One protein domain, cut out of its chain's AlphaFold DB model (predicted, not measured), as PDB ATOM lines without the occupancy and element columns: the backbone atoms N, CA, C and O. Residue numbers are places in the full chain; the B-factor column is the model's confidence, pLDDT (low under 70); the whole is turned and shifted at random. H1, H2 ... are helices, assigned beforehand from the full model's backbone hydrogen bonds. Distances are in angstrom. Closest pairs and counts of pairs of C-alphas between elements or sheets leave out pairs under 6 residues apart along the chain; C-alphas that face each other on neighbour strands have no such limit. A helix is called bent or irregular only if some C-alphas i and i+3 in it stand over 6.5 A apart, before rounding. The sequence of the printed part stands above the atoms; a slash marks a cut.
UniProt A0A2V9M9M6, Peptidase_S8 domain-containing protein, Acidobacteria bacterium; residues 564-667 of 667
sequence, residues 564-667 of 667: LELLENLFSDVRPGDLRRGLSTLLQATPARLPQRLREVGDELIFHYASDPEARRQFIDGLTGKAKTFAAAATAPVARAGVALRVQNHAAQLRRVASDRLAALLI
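What this domain is: This is residues 564 to 667 of the 667 residues of the protein "Peptidase_S8 domain-containing protein" of Acidobacteria bacterium (UniProt A0A2V9M9M6). A two-helix hairpin, H4 beside the longer H5, makes one side of this model, and H2 crosses the hairpin steeply near the middle of the domain. Beyond H2 the sharply kinked H3 makes the other side, with H1 beside its later part and the short H6 near the kink, while a loop at the far end of the hairpin sticks out with residues 628 to 633. The printed part has 104 residues with six named helices, H1 to H6 in chain order, and no named strand; the class is all helix. It is compact, with a radius of gyration of the C-alphas of 13.3 A, and spans 39 by 28 by 26 A.

How they stand to each other: Begin with H5, residues 636 to 654. H4, residues 613 to 624, touches it as a helical hairpin, a shallow tilt of 17 degrees, opposite ways; the closest C-alphas, of Gly 622 and Arg 646, are 5.0 A apart. H2, residues 576 to 586, touches residues 644 to 651 of H5 at a steep tilt of 60 degrees, the same way, closest at C-alphas 586 and 647, 6.0 A. H2 only just touches H4, through residue 623 of H4 alone, with 3 pairs of C-alphas within 8 A; Gly 582 and Leu 623 come closest, 6.3 A between C-alphas, and the lines are about perpendicular at 76 degrees. H3, residues 594 to 611, has a kink of 79 degrees near residue 601 and is irregular: C-alphas 600 and 603 are 8.2 A apart. H3 and H4 touch only at the corner, where the C-alphas of Tyr 609 and Arg 616 come closest, 4.8 A. H1, residues 564 to 570, touches H3 at a shallow tilt of 18 degrees, the same way, with the closest C-alphas, of Leu 567 and Ile 606, 6.5 A apart. H6, residues 660 to 665, only just touches residues 601 to 604 of H3, with 3 pairs within 8 A, the closest C-alphas being 601 and 662, 6.0 A. H3 and H5 are apart. In H1, H2, H4, H5 and H6 every O i to N i+4 pair is within hydrogen-bond range; in H3, 12 of 14 are.

Where its parts are: Find C-alpha 636 at (8.821, 26.929, 1.874); from there H5 runs 27.3 A to C-alpha 654 at (33.006, 30.947, 13.783). H3 measures 22.2 A, H4 16.3 A and H2 15.0 A from first to last C-alpha. Look for the end of H6 at C-alpha 665, (33.402, 38.380, 5.450).

The domain as a whole: The C-alphas farthest apart, of Ala 632 and Asp 660, are 39.9 A apart. The printed part has no cut and ends at the chain's last residue, 667. The link from H4 to H5, 11 residues, is long. The mean pLDDT of the printed part is 81.6, and residues 624 to 640 and 667 are under 70.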
ATOM      1  N   LEU A 564      35.518  24.959  -3.598       90.88
ATOM      2  CA  LEU A 564      34.197  24.356  -3.647       90.88
ATOM      3  C   LEU A 564      34.237  22.829  -3.798       90.88
ATOM      4  O   LEU A 564      33.464  22.162  -3.127       90.88
ATOM      5  N   GLU A 565      35.129  22.269  -4.613       89.25
ATOM      6  CA  GLU A 565      35.279  20.813  -4.763       89.25
ATOM      7  C   GLU A 565      35.814  20.179  -3.474       89.25
ATOM      8  O   GLU A 565      35.319  19.143  -3.028       89.25
ATOM      9  N   LEU A 566      36.777  20.841  -2.819       91.62
ATOM     10  CA  LEU A 566      37.296  20.404  -1.521       91.62
ATOM     11  C   LEU A 566      36.198  20.410  -0.448       91.62
ATOM     12  O   LEU A 566      36.077  19.451   0.316       91.62
ATOM     13  N   LEU A 567      35.376  21.464  -0.417       93.25
ATOM     14  CA  LEU A 567      34.223  21.561   0.477       93.25
ATOM     15  C   LEU A 567      33.135  20.539   0.112       93.25
ATOM     16  O   LEU A 567      32.560  19.936   1.007       93.25
ATOM     17  N   GLU A 568      32.864  20.286  -1.168       92.19
ATOM     18  CA  GLU A 568      31.898  19.264  -1.597       92.19
ATOM     19  C   GLU A 568      32.326  17.853  -1.175       92.19
ATOM     20  O   GLU A 568      31.477  17.064  -0.768       92.19
ATOM     21  N   ASN A 569      33.626  17.544  -1.195       92.38
ATOM     22  CA  ASN A 569      34.132  16.305  -0.606       92.38
ATOM     23  C   ASN A 569      33.985  16.308   0.925       92.38
ATOM     24  O   ASN A 569      33.467  15.348   1.488       92.38
ATOM     25  N   LEU A 570      34.387  17.392   1.600       89.62
ATOM     26  CA  LEU A 570      34.299  17.517   3.062       89.62
ATOM     27  C   LEU A 570      32.856  17.404   3.584       89.62
ATOM     28  O   LEU A 570      32.629  16.922   4.695       89.62
ATOM     29  N   PHE A 571      31.885  17.830   2.781       90.81
ATOM     30  CA  PHE A 571      30.445  17.778   3.033       90.81
ATOM     31  C   PHE A 571      29.743  16.793   2.081       90.81
ATOM     32  O   PHE A 571      28.649  17.070   1.596       90.81
ATOM     33  N   SER A 572      30.361  15.639   1.813       85.88
ATOM     34  CA  SER A 572      29.816  14.574   0.952       85.88
ATOM     35  C   SER A 572      28.447  14.035   1.405       85.88
ATOM     36  O   SER A 572      27.689  13.503   0.595       85.88
ATOM     37  N   ASP A 573      28.116  14.194   2.689       81.94
ATOM     38  CA  ASP A 573      26.827  13.888   3.325       81.94
ATOM     39  C   ASP A 573      25.752  14.972   3.096       81.94
ATOM     40  O   ASP A 573      24.597  14.808   3.497       81.94
ATOM     41  N   VAL A 574      26.103  16.072   2.424       86.69
ATOM     42  CA  VAL A 574      25.220  17.191   2.082       86.69
ATOM     43  C   VAL A 574      25.048  17.275   0.567       86.69
ATOM     44  O   VAL A 574      25.993  17.153  -0.210       86.69
ATOM     45  N   ARG A 575      23.822  17.554   0.103       87.81
ATOM     46  CA  ARG A 575      23.586  17.786  -1.330       87.81
ATOM     47  C   ARG A 575      24.391  19.011  -1.800       87.81
ATOM     48  O   ARG A 575      24.240  20.073  -1.190       87.81
ATOM     49  N   PRO A 576      25.127  18.948  -2.928       89.25
ATOM     50  CA  PRO A 576      25.965  20.061  -3.394       89.25
ATOM     51  C   PRO A 576      25.219  21.396  -3.528       89.25
ATOM     52  O   PRO A 576      25.732  22.453  -3.173       89.25
ATOM     53  N   GLY A 577      23.961  21.360  -3.981       89.38
ATOM     54  CA  GLY A 577      23.127  22.560  -4.075       89.38
ATOM     55  C   GLY A 577      22.797  23.191  -2.717       89.38
ATOM     56  O   GLY A 577      22.719  24.414  -2.623       89.38
ATOM     57  N   ASP A 578      22.610  22.383  -1.670       90.00
ATOM     58  CA  ASP A 578      22.343  22.866  -0.309       90.00
ATOM     59  C   ASP A 578      23.614  23.461   0.300       90.00
ATOM     60  O   ASP A 578      23.564  24.560   0.848       90.00
ATOM     61  N   LEU A 579      24.755  22.786   0.111       92.00
ATOM     62  CA  LEU A 579      26.070  23.275   0.520       92.00
ATOM     63  C   LEU A 579      26.380  24.636  -0.111       92.00
ATOM     64  O   LEU A 579      26.679  25.589   0.604       92.00
ATOM     65  N   ARG A 580      26.243  24.768  -1.437       92.94
ATOM     66  CA  ARG A 580      26.502  26.028  -2.160       92.94
ATOM     67  C   ARG A 580      25.634  27.176  -1.652       92.94
ATOM     68  O   ARG A 580      26.132  28.289  -1.495       92.94
ATOM     69  N   ARG A 581      24.350  26.923  -1.373       90.06
ATOM     70  CA  ARG A 581      23.460  27.933  -0.776       90.06
ATOM     71  C   ARG A 581      23.873  28.271   0.652       90.06
ATOM     72  O   ARG A 581      23.931  29.446   0.983       90.06
ATOM     73  N   GLY A 582      24.213  27.269   1.459       91.75
ATOM     74  CA  GLY A 582      24.731  27.454   2.811       91.75
ATOM     75  C   GLY A 582      25.985  28.319   2.854       91.75
ATOM     76  O   GLY A 582      26.032  29.288   3.601       91.75
ATOM     77  N   LEU A 583      26.966  28.021   1.999       93.75
ATOM     78  CA  LEU A 583      28.207  28.788   1.869       93.75
ATOM     79  C   LEU A 583      27.953  30.207   1.345       93.75
ATOM     80  O   LEU A 583      28.580  31.152   1.813       93.75
ATOM     81  N   SER A 584      27.013  30.367   0.407       92.69
ATOM     82  CA  SER A 584      26.580  31.682  -0.088       92.69
ATOM     83  C   SER A 584      25.993  32.531   1.039       92.69
ATOM     84  O   SER A 584      26.362  33.691   1.181       92.69
ATOM     85  N   THR A 585      25.135  31.950   1.881       91.44
ATOM     86  CA  THR A 585      24.592  32.627   3.068       91.44
ATOM     87  C   THR A 585      25.683  32.931   4.092       91.44
ATOM     88  O   THR A 585      25.747  34.049   4.590       91.44
ATOM     89  N   LEU A 586      26.551  31.958   4.388       92.88
ATOM     90  CA  LEU A 586      27.631  32.084   5.369       92.88
ATOM     91  C   LEU A 586      28.583  33.236   5.025       92.88
ATOM     92  O   LEU A 586      28.932  34.019   5.898       92.88
ATOM     93  N   LEU A 587      28.986  33.331   3.755       93.19
ATOM     94  CA  LEU A 587      29.951  34.317   3.253       93.19
ATOM     95  C   LEU A 587      29.288  35.558   2.636       93.19
ATOM     96  O   LEU A 587      29.959  36.339   1.959       93.19
ATOM     97  N   GLN A 588      27.965  35.681   2.781       90.06
ATOM     98  CA  GLN A 588      27.145  36.753   2.204       90.06
ATOM     99  C   GLN A 588      27.460  37.035   0.731       90.06
ATOM    100  O   GLN A 588      27.641  38.167   0.277       90.06
ATOM    101  N   ALA A 589      27.562  35.955  -0.035       91.94
ATOM    102  CA  ALA A 589      27.919  35.971  -1.438       91.94
ATOM    103  C   ALA A 589      26.717  35.573  -2.291       91.94
ATOM    104  O   ALA A 589      25.977  34.649  -1.963       91.94
ATOM    105  N   THR A 590      26.551  36.214  -3.448       92.31
ATOM    106  CA  THR A 590      25.685  35.649  -4.486       92.31
ATOM    107  C   THR A 590      26.318  34.365  -5.036       92.31
ATOM    108  O   THR A 590      27.548  34.240  -5.009       92.31
ATOM    109  N   PRO A 591      25.540  33.434  -5.622       88.31
ATOM    110  CA  PRO A 591      26.100  32.227  -6.235       88.31
ATOM    111  C   PRO A 591      27.212  32.512  -7.257       88.31
ATOM    112  O   PRO A 591      28.189  31.774  -7.323       88.31
ATOM    113  N   ALA A 592      27.109  33.619  -8.003       90.00
ATOM    114  CA  ALA A 592      28.128  34.051  -8.960       90.00
ATOM    115  C   ALA A 592      29.418  34.573  -8.293       90.00
ATOM    116  O   ALA A 592      30.500  34.447  -8.863       90.00
ATOM    117  N   ARG A 593      29.325  35.153  -7.087       92.88
ATOM    118  CA  ARG A 593      30.476  35.676  -6.328       92.88
ATOM    119  C   ARG A 593      31.091  34.652  -5.373       92.88
ATOM    120  O   ARG A 593      32.217  34.860  -4.924       92.88
ATOM    121  N   LEU A 594      30.396  33.553  -5.076       92.56
ATOM    122  CA  LEU A 594      30.870  32.526  -4.148       92.56
ATOM    123  C   LEU A 594      32.271  31.986  -4.508       92.56
ATOM    124  O   LEU A 594      33.113  31.962  -3.612       92.56
ATOM    125  N   PRO A 595      32.597  31.640  -5.774       91.94
ATOM    126  CA  PRO A 595      33.943  31.170  -6.113       91.94
ATOM    127  C   PRO A 595      35.036  32.201  -5.811       91.94
ATOM    128  O   PRO A 595      36.122  31.844  -5.365       91.94
ATOM    129  N   GLN A 596      34.756  33.494  -6.012       91.25
ATOM    130  CA  GLN A 596      35.699  34.559  -5.668       91.25
ATOM    131  C   GLN A 596      35.903  34.662  -4.155       91.25
ATOM    132  O   GLN A 596      37.046  34.724  -3.714       91.25
ATOM    133  N   ARG A 597      34.824  34.619  -3.363       93.06
ATOM    134  CA  ARG A 597      34.921  34.630  -1.895       93.06
ATOM    135  C   ARG A 597      35.680  33.426  -1.356       93.06
ATOM    136  O   ARG A 597      36.524  33.573  -0.482       93.06
ATOM    137  N   LEU A 598      35.446  32.244  -1.915       93.62
ATOM    138  CA  LEU A 598      36.188  31.052  -1.523       93.62
ATOM    139  C   LEU A 598      37.677  31.141  -1.895       93.62
ATOM    140  O   LEU A 598      38.506  30.675  -1.126       93.62
ATOM    141  N   ARG A 599      38.062  31.826  -2.979       90.19
ATOM    142  CA  ARG A 599      39.489  32.113  -3.231       90.19
ATOM    143  C   ARG A 599      40.119  33.026  -2.176       90.19
ATOM    144  O   ARG A 599      41.331  32.973  -1.989       90.19
ATOM    145  N   GLU A 600      39.325  33.868  -1.517       90.38
ATOM    146  CA  GLU A 600      39.802  34.771  -0.465       90.38
ATOM    147  C   GLU A 600      40.024  34.029   0.859       90.38
ATOM    148  O   GLU A 600      41.071  34.231   1.465       90.38
ATOM    149  N   VAL A 601      39.085  33.172   1.287       93.69
ATOM    150  CA  VAL A 601      39.065  32.583   2.652       93.69
ATOM    151  C   VAL A 601      38.831  31.068   2.711       93.69
ATOM    152  O   VAL A 601      38.690  30.489   3.784       93.69
ATOM    153  N   GLY A 602      38.770  30.394   1.565       92.75
ATOM    154  CA  GLY A 602      38.383  28.988   1.473       92.75
ATOM    155  C   GLY A 602      39.360  28.031   2.150       92.75
ATOM    156  O   GLY A 602      38.903  27.074   2.761       92.75
ATOM    157  N   ASP A 603      40.671  28.292   2.101       90.44
ATOM    158  CA  ASP A 603      41.666  27.434   2.773       90.44
ATOM    159  C   ASP A 603      41.443  27.407   4.292       90.44
ATOM    160  O   ASP A 603      41.466  26.346   4.915       90.44
ATOM    161  N   GLU A 604      41.172  28.575   4.879       92.75
ATOM    162  CA  GLU A 604      40.873  28.720   6.302       92.75
ATOM    163  C   GLU A 604      39.535  28.072   6.662       92.75
ATOM    164  O   GLU A 604      39.431  27.351   7.653       92.75
ATOM    165  N   LEU A 605      38.513  28.280   5.828       92.75
ATOM    166  CA  LEU A 605      37.200  27.687   6.047       92.75
ATOM    167  C   LEU A 605      37.257  26.151   6.008       92.75
ATOM    168  O   LEU A 605      36.663  25.483   6.855       92.75
ATOM    169  N   ILE A 606      37.997  25.592   5.047       90.69
ATOM    170  CA  ILE A 606      38.250  24.151   4.946       90.69
ATOM    171  C   ILE A 606      38.990  23.658   6.184       90.69
ATOM    172  O   ILE A 606      38.596  22.635   6.739       90.69
ATOM    173  N   PHE A 607      40.026  24.376   6.629       86.62
ATOM    174  CA  PHE A 607      40.753  24.026   7.844       86.62
ATOM    175  C   PHE A 607      39.802  23.922   9.039       86.62
ATOM    176  O   PHE A 607      39.734  22.855   9.637       86.62
ATOM    177  N   HIS A 608      38.999  24.954   9.317       85.81
ATOM    178  CA  HIS A 608      38.058  24.926  10.440       85.81
ATOM    179  C   HIS A 608      37.059  23.771  10.343       85.81
ATOM    180  O   HIS A 608      36.861  23.059  11.321       85.81
ATOM    181  N   TYR A 609      36.454  23.531   9.178       86.69
ATOM    182  CA  TYR A 609      35.477  22.446   9.048       86.69
ATOM    183  C   TYR A 609      36.085  21.044   9.073       86.69
ATOM    184  O   TYR A 609      35.397  20.086   9.420       86.69
ATOM    185  N   ALA A 610      37.349  20.903   8.693       79.69
ATOM    186  CA  ALA A 610      38.012  19.611   8.671       79.69
ATOM    187  C   ALA A 610      38.742  19.299   9.989       79.69
ATOM    188  O   ALA A 610      38.871  18.127  10.340       79.69
ATOM    189  N   SER A 611      39.184  20.319  10.734       74.38
ATOM    190  CA  SER A 611      39.812  20.170  12.051       74.38
ATOM    191  C   SER A 611      38.820  20.250  13.212       74.38
ATOM    192  O   SER A 611      39.134  19.751  14.285       74.38
ATOM    193  N   ASP A 612      37.647  20.867  13.026       75.12
ATOM    194  CA  ASP A 612      36.590  20.976  14.038       75.12
ATOM    195  C   ASP A 612      35.272  20.342  13.540       75.12
ATOM    196  O   ASP A 612      34.439  20.973  12.874       75.12
ATOM    197  N   PRO A 613      35.038  19.065  13.882       71.31
ATOM    198  CA  PRO A 613      33.824  18.353  13.529       71.31
ATOM    199  C   PRO A 613      32.555  18.936  14.148       71.31
ATOM    200  O   PRO A 613      31.468  18.727  13.602       71.31
ATOM    201  N   GLU A 614      32.663  19.646  15.274       77.25
ATOM    202  CA  GLU A 614      31.528  20.324  15.887       77.25
ATOM    203  C   GLU A 614      31.131  21.538  15.047       77.25
ATOM    204  O   GLU A 614      29.949  21.683  14.729       77.25
ATOM    205  N   ALA A 615      32.101  22.334  14.588       82.88
ATOM    206  CA  ALA A 615      31.848  23.425  13.648       82.88
ATOM    207  C   ALA A 615      31.202  22.913  12.348       82.88
ATOM    208  O   ALA A 615      30.177  23.444  11.909       82.88
ATOM    209  N   ARG A 616      31.732  21.826  11.767       86.25
ATOM    210  CA  ARG A 616      31.144  21.173  10.581       86.25
ATOM    211  C   ARG A 616      29.704  20.739  10.834       86.25
ATOM    212  O   ARG A 616      28.819  20.985  10.016       86.25
ATOM    213  N   ARG A 617      29.455  20.092  11.973       84.00
ATOM    214  CA  ARG A 617      28.125  19.618  12.353       84.00
ATOM    215  C   ARG A 617      27.140  20.768  12.533       84.00
ATOM    216  O   ARG A 617      26.030  20.677  12.025       84.00
ATOM    217  N   GLN A 618      27.531  21.833  13.225       86.12
ATOM    218  CA  GLN A 618      26.687  23.012  13.428       86.12
ATOM    219  C   GLN A 618      26.296  23.659  12.102       86.12
ATOM    220  O   GLN A 618      25.136  24.033  11.923       86.12
ATOM    221  N   PHE A 619      27.228  23.721  11.149       89.88
ATOM    222  CA  PHE A 619      26.922  24.183   9.803       89.88
ATOM    223  C   PHE A 619      25.862  23.293   9.128       89.88
ATOM    224  O   PHE A 619      24.842  23.809   8.675       89.88
ATOM    225  N   ILE A 620      26.024  21.961   9.141       87.94
ATOM    226  CA  ILE A 620      25.051  21.001   8.570       87.94
ATOM    227  C   ILE A 620      23.680  21.075   9.262       87.94
ATOM    228  O   ILE A 620      22.637  21.065   8.597       87.94
ATOM    229  N   ASP A 621      23.659  21.163  10.592       84.44
ATOM    230  CA  ASP A 621      22.439  21.327  11.389       84.44
ATOM    231  C   ASP A 621      21.720  22.639  10.992       84.44
ATOM    232  O   ASP A 621      20.485  22.688  10.912       84.44
ATOM    233  N   GLY A 622      22.493  23.678  10.653       84.88
ATOM    234  CA  GLY A 622      22.013  24.930  10.071       84.88
ATOM    235  C   GLY A 622      21.354  24.758   8.700       84.88
ATOM    236  O   GLY A 622      20.310  25.361   8.462       84.88
ATOM    237  N   LEU A 623      21.891  23.889   7.833       84.19
ATOM    238  CA  LEU A 623      21.340  23.617   6.494       84.19
ATOM    239  C   LEU A 623      20.036  22.812   6.522       84.19
ATOM    240  O   LEU A 623      19.168  23.004   5.672       84.19
ATOM    241  N   THR A 624      19.920  21.870   7.460       68.50
ATOM    242  CA  THR A 624      18.864  20.840   7.448       68.50
ATOM    243  C   THR A 624      17.700  21.132   8.393       68.50
ATOM    244  O   THR A 624      16.701  20.413   8.367       68.50
ATOM    245  N   GLY A 625      17.808  22.152   9.253       59.88
ATOM    246  CA  GLY A 625      16.779  22.500  10.241       59.88
ATOM    247  C   GLY A 625      16.610  21.476  11.377       59.88
ATOM    248  O   GLY A 625      15.837  21.719  12.307       59.88
ATOM    249  N   LYS A 626      17.351  20.358  11.363       49.09
ATOM    250  CA  LYS A 626      17.243  19.247  12.319       49.09
ATOM    251  C   LYS A 626      18.024  19.514  13.611       49.09
ATOM    252  O   LYS A 626      19.047  18.902  13.882       49.09
ATOM    253  N   ALA A 627      17.461  20.353  14.472       42.00
ATOM    254  CA  ALA A 627      17.661  20.251  15.916       42.00
ATOM    255  C   ALA A 627      16.289  19.967  16.538       42.00
ATOM    256  O   ALA A 627      15.322  20.642  16.189       42.00
ATOM    257  N   LYS A 628      16.193  18.931  17.387       35.25
ATOM    258  CA  LYS A 628      14.953  18.415  17.995       35.25
ATOM    259  C   LYS A 628      14.042  19.541  18.505       35.25
ATOM    260  O   LYS A 628      14.200  20.008  19.623       35.25
ATOM    261  N   THR A 629      13.060  19.926  17.707       34.12
ATOM    262  CA  THR A 629      11.837  20.580  18.168       34.12
ATOM    263  C   THR A 629      10.719  20.097  17.257       34.12
ATOM    264  O   THR A 629      10.802  20.200  16.035       34.12
ATOM    265  N   PHE A 630       9.727  19.456  17.872       34.19
ATOM    266  CA  PHE A 630       8.442  19.146  17.264       34.19
ATOM    267  C   PHE A 630       7.839  20.456  16.745       34.19
ATOM    268  O   PHE A 630       7.417  21.283  17.544       34.19
ATOM    269  N   ALA A 631       7.802  20.663  15.432       36.00
ATOM    270  CA  ALA A 631       6.919  21.652  14.830       36.00
ATOM    271  C   ALA A 631       6.567  21.208  13.411       36.00
ATOM    272  O   ALA A 631       7.427  21.068  12.540       36.00
ATOM    273  N   ALA A 632       5.283  20.923  13.235       40.16
ATOM    274  CA  ALA A 632       4.656  20.560  11.982       40.16
ATOM    275  C   ALA A 632       4.748  21.695  10.945       40.16
ATOM    276  O   ALA A 632       4.771  22.870  11.295       40.16
ATOM    277  N   ALA A 633       4.751  21.299   9.669       46.19
ATOM    278  CA  ALA A 633       4.316  22.087   8.513       46.19
ATOM    279  C   ALA A 633       4.835  23.542   8.415       46.19
ATOM    280  O   ALA A 633       4.096  24.496   8.631       46.19
ATOM    281  N   ALA A 634       6.088  23.730   7.985       49.12
ATOM    282  CA  ALA A 634       6.571  25.042   7.544       49.12
ATOM    283  C   ALA A 634       6.426  25.193   6.019       49.12
ATOM    284  O   ALA A 634       6.940  24.378   5.249       49.12
ATOM    285  N   THR A 635       5.760  26.259   5.572       54.53
ATOM    286  CA  THR A 635       5.736  26.686   4.166       54.53
ATOM    287  C   THR A 635       7.150  27.065   3.698       54.53
ATOM    288  O   THR A 635       7.975  27.568   4.467       54.53
ATOM    289  N   ALA A 636       7.463  26.814   2.421       57.66
ATOM    290  CA  ALA A 636       8.821  26.929   1.874       57.66
ATOM    291  C   ALA A 636       9.561  28.270   2.142       57.66
ATOM    292  O   ALA A 636      10.778  28.218   2.345       57.66
ATOM    293  N   PRO A 637       8.909  29.455   2.180       59.31
ATOM    294  CA  PRO A 637       9.589  30.723   2.481       59.31
ATOM    295  C   PRO A 637      10.066  30.828   3.938       59.31
ATOM    296  O   PRO A 637      11.203  31.228   4.186       59.31
ATOM    297  N   VAL A 638       9.236  30.405   4.897       59.44
ATOM    298  CA  VAL A 638       9.540  30.466   6.338       59.44
ATOM    299  C   VAL A 638      10.649  29.476   6.694       59.44
ATOM    300  O   VAL A 638      11.579  29.807   7.430       59.44
ATOM    301  N   ALA A 639      10.620  28.283   6.091       62.03
ATOM    302  CA  ALA A 639      11.683  27.293   6.243       62.03
ATOM    303  C   ALA A 639      13.042  27.815   5.731       62.03
ATOM    304  O   ALA A 639      14.069  27.616   6.379       62.03
ATOM    305  N   ARG A 640      13.055  28.531   4.595       68.50
ATOM    306  CA  ARG A 640      14.276  29.146   4.045       68.50
ATOM    307  C   ARG A 640      14.816  30.267   4.934       68.50
ATOM    308  O   ARG A 640      16.023  30.311   5.157       68.50
ATOM    309  N   ALA A 641      13.943  31.121   5.472       73.25
ATOM    310  CA  ALA A 641      14.338  32.177   6.406       73.25
ATOM    311  C   ALA A 641      14.959  31.602   7.694       73.25
ATOM    312  O   ALA A 641      16.001  32.074   8.145       73.25
ATOM    313  N   GLY A 642      14.385  30.523   8.239       76.69
ATOM    314  CA  GLY A 642      14.921  29.843   9.422       76.69
ATOM    315  C   GLY A 642      16.295  29.199   9.200       76.69
ATOM    316  O   GLY A 642      17.160  29.288  10.071       76.69
ATOM    317  N   VAL A 643      16.528  28.588   8.033       77.69
ATOM    318  CA  VAL A 643      17.853  28.064   7.641       77.69
ATOM    319  C   VAL A 643      18.875  29.197   7.541       77.69
ATOM    320  O   VAL A 643      19.969  29.080   8.090       77.69
ATOM    321  N   ALA A 644      18.511  30.312   6.900       80.94
ATOM    322  CA  ALA A 644      19.405  31.458   6.757       80.94
ATOM    323  C   ALA A 644      19.839  32.028   8.118       80.94
ATOM    324  O   ALA A 644      21.036  32.192   8.354       80.94
ATOM    325  N   LEU A 645      18.891  32.221   9.042       83.06
ATOM    326  CA  LEU A 645      19.173  32.701  10.399       83.06
ATOM    327  C   LEU A 645      20.106  31.753  11.174       83.06
ATOM    328  O   LEU A 645      21.017  32.192  11.871       83.06
ATOM    329  N   ARG A 646      19.922  30.432  11.045       84.69
ATOM    330  CA  ARG A 646      20.788  29.447  11.719       84.69
ATOM    331  C   ARG A 646      22.209  29.447  11.167       84.69
ATOM    332  O   ARG A 646      23.153  29.362  11.949       84.69
ATOM    333  N   VAL A 647      22.366  29.572   9.849       85.50
ATOM    334  CA  VAL A 647      23.688  29.723   9.223       85.50
ATOM    335  C   VAL A 647      24.369  31.010   9.704       85.50
ATOM    336  O   VAL A 647      25.553  30.975  10.026       85.50
ATOM    337  N   GLN A 648      23.632  32.116   9.850       85.75
ATOM    338  CA  GLN A 648      24.157  33.367  10.421       85.75
ATOM    339  C   GLN A 648      24.581  33.218  11.893       85.75
ATOM    340  O   GLN A 648      25.635  33.717  12.283       85.75
ATOM    341  N   ASN A 649      23.828  32.478  12.710       86.94
ATOM    342  CA  ASN A 649      24.224  32.191  14.094       86.94
ATOM    343  C   ASN A 649      25.532  31.391  14.164       86.94
ATOM    344  O   ASN A 649      26.403  31.695  14.980       86.94
ATOM    345  N   HIS A 650      25.696  30.394  13.289       88.88
ATOM    346  CA  HIS A 650      26.961  29.675  13.166       88.88
ATOM    347  C   HIS A 650      28.096  30.607  12.707       88.88
ATOM    348  O   HIS A 650      29.191  30.550  13.264       88.88
ATOM    349  N   ALA A 651      27.830  31.531  11.774       88.75
ATOM    350  CA  ALA A 651      28.793  32.555  11.370       88.75
ATOM    351  C   ALA A 651      29.291  33.366  12.580       88.75
ATOM    352  O   ALA A 651      30.495  33.537  12.754       88.75
ATOM    353  N   ALA A 652      28.388  33.799  13.467       87.50
ATOM    354  CA  ALA A 652      28.740  34.537  14.682       87.50
ATOM    355  C   ALA A 652      29.622  33.730  15.657       87.50
ATOM    356  O   ALA A 652      30.464  34.307  16.347       87.50
ATOM    357  N   GLN A 653      29.458  32.405  15.711       85.62
ATOM    358  CA  GLN A 653      30.326  31.519  16.495       85.62
ATOM    359  C   GLN A 653      31.708  31.383  15.847       85.62
ATOM    360  O   GLN A 653      32.716  31.582  16.525       85.62
ATOM    361  N   LEU A 654      31.760  31.124  14.536       87.12
ATOM    362  CA  LEU A 654      33.006  30.947  13.783       87.12
ATOM    363  C   LEU A 654      33.897  32.201  13.826       87.12
ATOM    364  O   LEU A 654      35.112  32.084  13.978       87.12
ATOM    365  N   ARG A 655      33.304  33.406  13.812       88.38
ATOM    366  CA  ARG A 655      34.029  34.687  13.969       88.38
ATOM    367  C   ARG A 655      34.926  34.741  15.213       88.38
ATOM    368  O   ARG A 655      35.925  35.455  15.208       88.38
ATOM    369  N   ARG A 656      34.596  33.995  16.275       85.75
ATOM    370  CA  ARG A 656      35.364  33.983  17.535       85.75
ATOM    371  C   ARG A 656      36.677  33.220  17.445       85.75
ATOM    372  O   ARG A 656      37.556  33.476  18.258       85.75
ATOM    373  N   VAL A 657      36.852  32.359  16.446       82.19
ATOM    374  CA  VAL A 657      38.072  31.546  16.272       82.19
ATOM    375  C   VAL A 657      38.778  31.772  14.931       82.19
ATOM    376  O   VAL A 657      39.958  31.456  14.813       82.19
ATOM    377  N   ALA A 658      38.076  32.326  13.941       88.12
ATOM    378  CA  ALA A 658      38.603  32.642  12.615       88.12
ATOM    379  C   ALA A 658      39.410  33.946  12.589       88.12
ATOM    380  O   ALA A 658      39.151  34.843  13.379       88.12
ATOM    381  N   SER A 659      40.318  34.088  11.630       93.75
ATOM    382  CA  SER A 659      41.051  35.311  11.291       93.75
ATOM    383  C   SER A 659      40.160  36.546  11.165       93.75
ATOM    384  O   SER A 659      38.959  36.459  10.899       93.75
ATOM    385  N   ASP A 660      40.767  37.725  11.259       93.94
ATOM    386  CA  ASP A 660      40.044  38.992  11.131       93.94
ATOM    387  C   ASP A 660      39.472  39.163   9.718       93.94
ATOM    388  O   ASP A 660      38.392  39.724   9.535       93.94
ATOM    389  N   ARG A 661      40.151  38.609   8.706       94.00
ATOM    390  CA  ARG A 661      39.695  38.656   7.314       94.00
ATOM    391  C   ARG A 661      38.474  37.774   7.075       94.00
ATOM    392  O   ARG A 661      37.515  38.242   6.467       94.00
ATOM    393  N   LEU A 662      38.485  36.525   7.548       93.00
ATOM    394  CA  LEU A 662      37.299  35.670   7.475       93.00
ATOM    395  C   LEU A 662      36.182  36.248   8.348       93.00
ATOM    396  O   LEU A 662      35.048  36.345   7.886       93.00
ATOM    397  N   ALA A 663      36.495  36.739   9.548       92.06
ATOM    398  CA  ALA A 663      35.511  37.371  10.418       92.06
ATOM    399  C   ALA A 663      34.817  38.577   9.760       92.06
ATOM    400  O   ALA A 663      33.601  38.715   9.896       92.06
ATOM    401  N   ALA A 664      35.553  39.391   8.995       91.31
ATOM    402  CA  ALA A 664      35.005  40.519   8.243       91.31
ATOM    403  C   ALA A 664      34.079  40.099   7.085       91.31
ATOM    404  O   ALA A 664      33.166  40.838   6.727       91.31
ATOM    405  N   LEU A 665      34.282  38.916   6.498       88.88
ATOM    406  CA  LEU A 665      33.402  38.380   5.450       88.88
ATOM    407  C   LEU A 665      32.181  37.645   5.999       88.88
ATOM    408  O   LEU A 665      31.218  37.429   5.266       88.88
ATOM    409  N   LEU A 666      32.217  37.258   7.271       86.44
ATOM    410  CA  LEU A 666      31.091  36.621   7.935       86.44
ATOM    411  C   LEU A 666      30.009  37.635   8.360       86.44
ATOM    412  O   LEU A 666      28.966  37.146   8.790       86.44
ATOM    413  N   ILE A 667      30.249  38.968   8.272       60.31
ATOM    414  CA  ILE A 667      29.476  40.116   8.846       60.31
ATOM    415  C   ILE A 667      28.015  40.152   8.472       60.31
ATOM    416  O   ILE A 667      27.745  40.487   7.309       60.31
TER     417      ILE A 667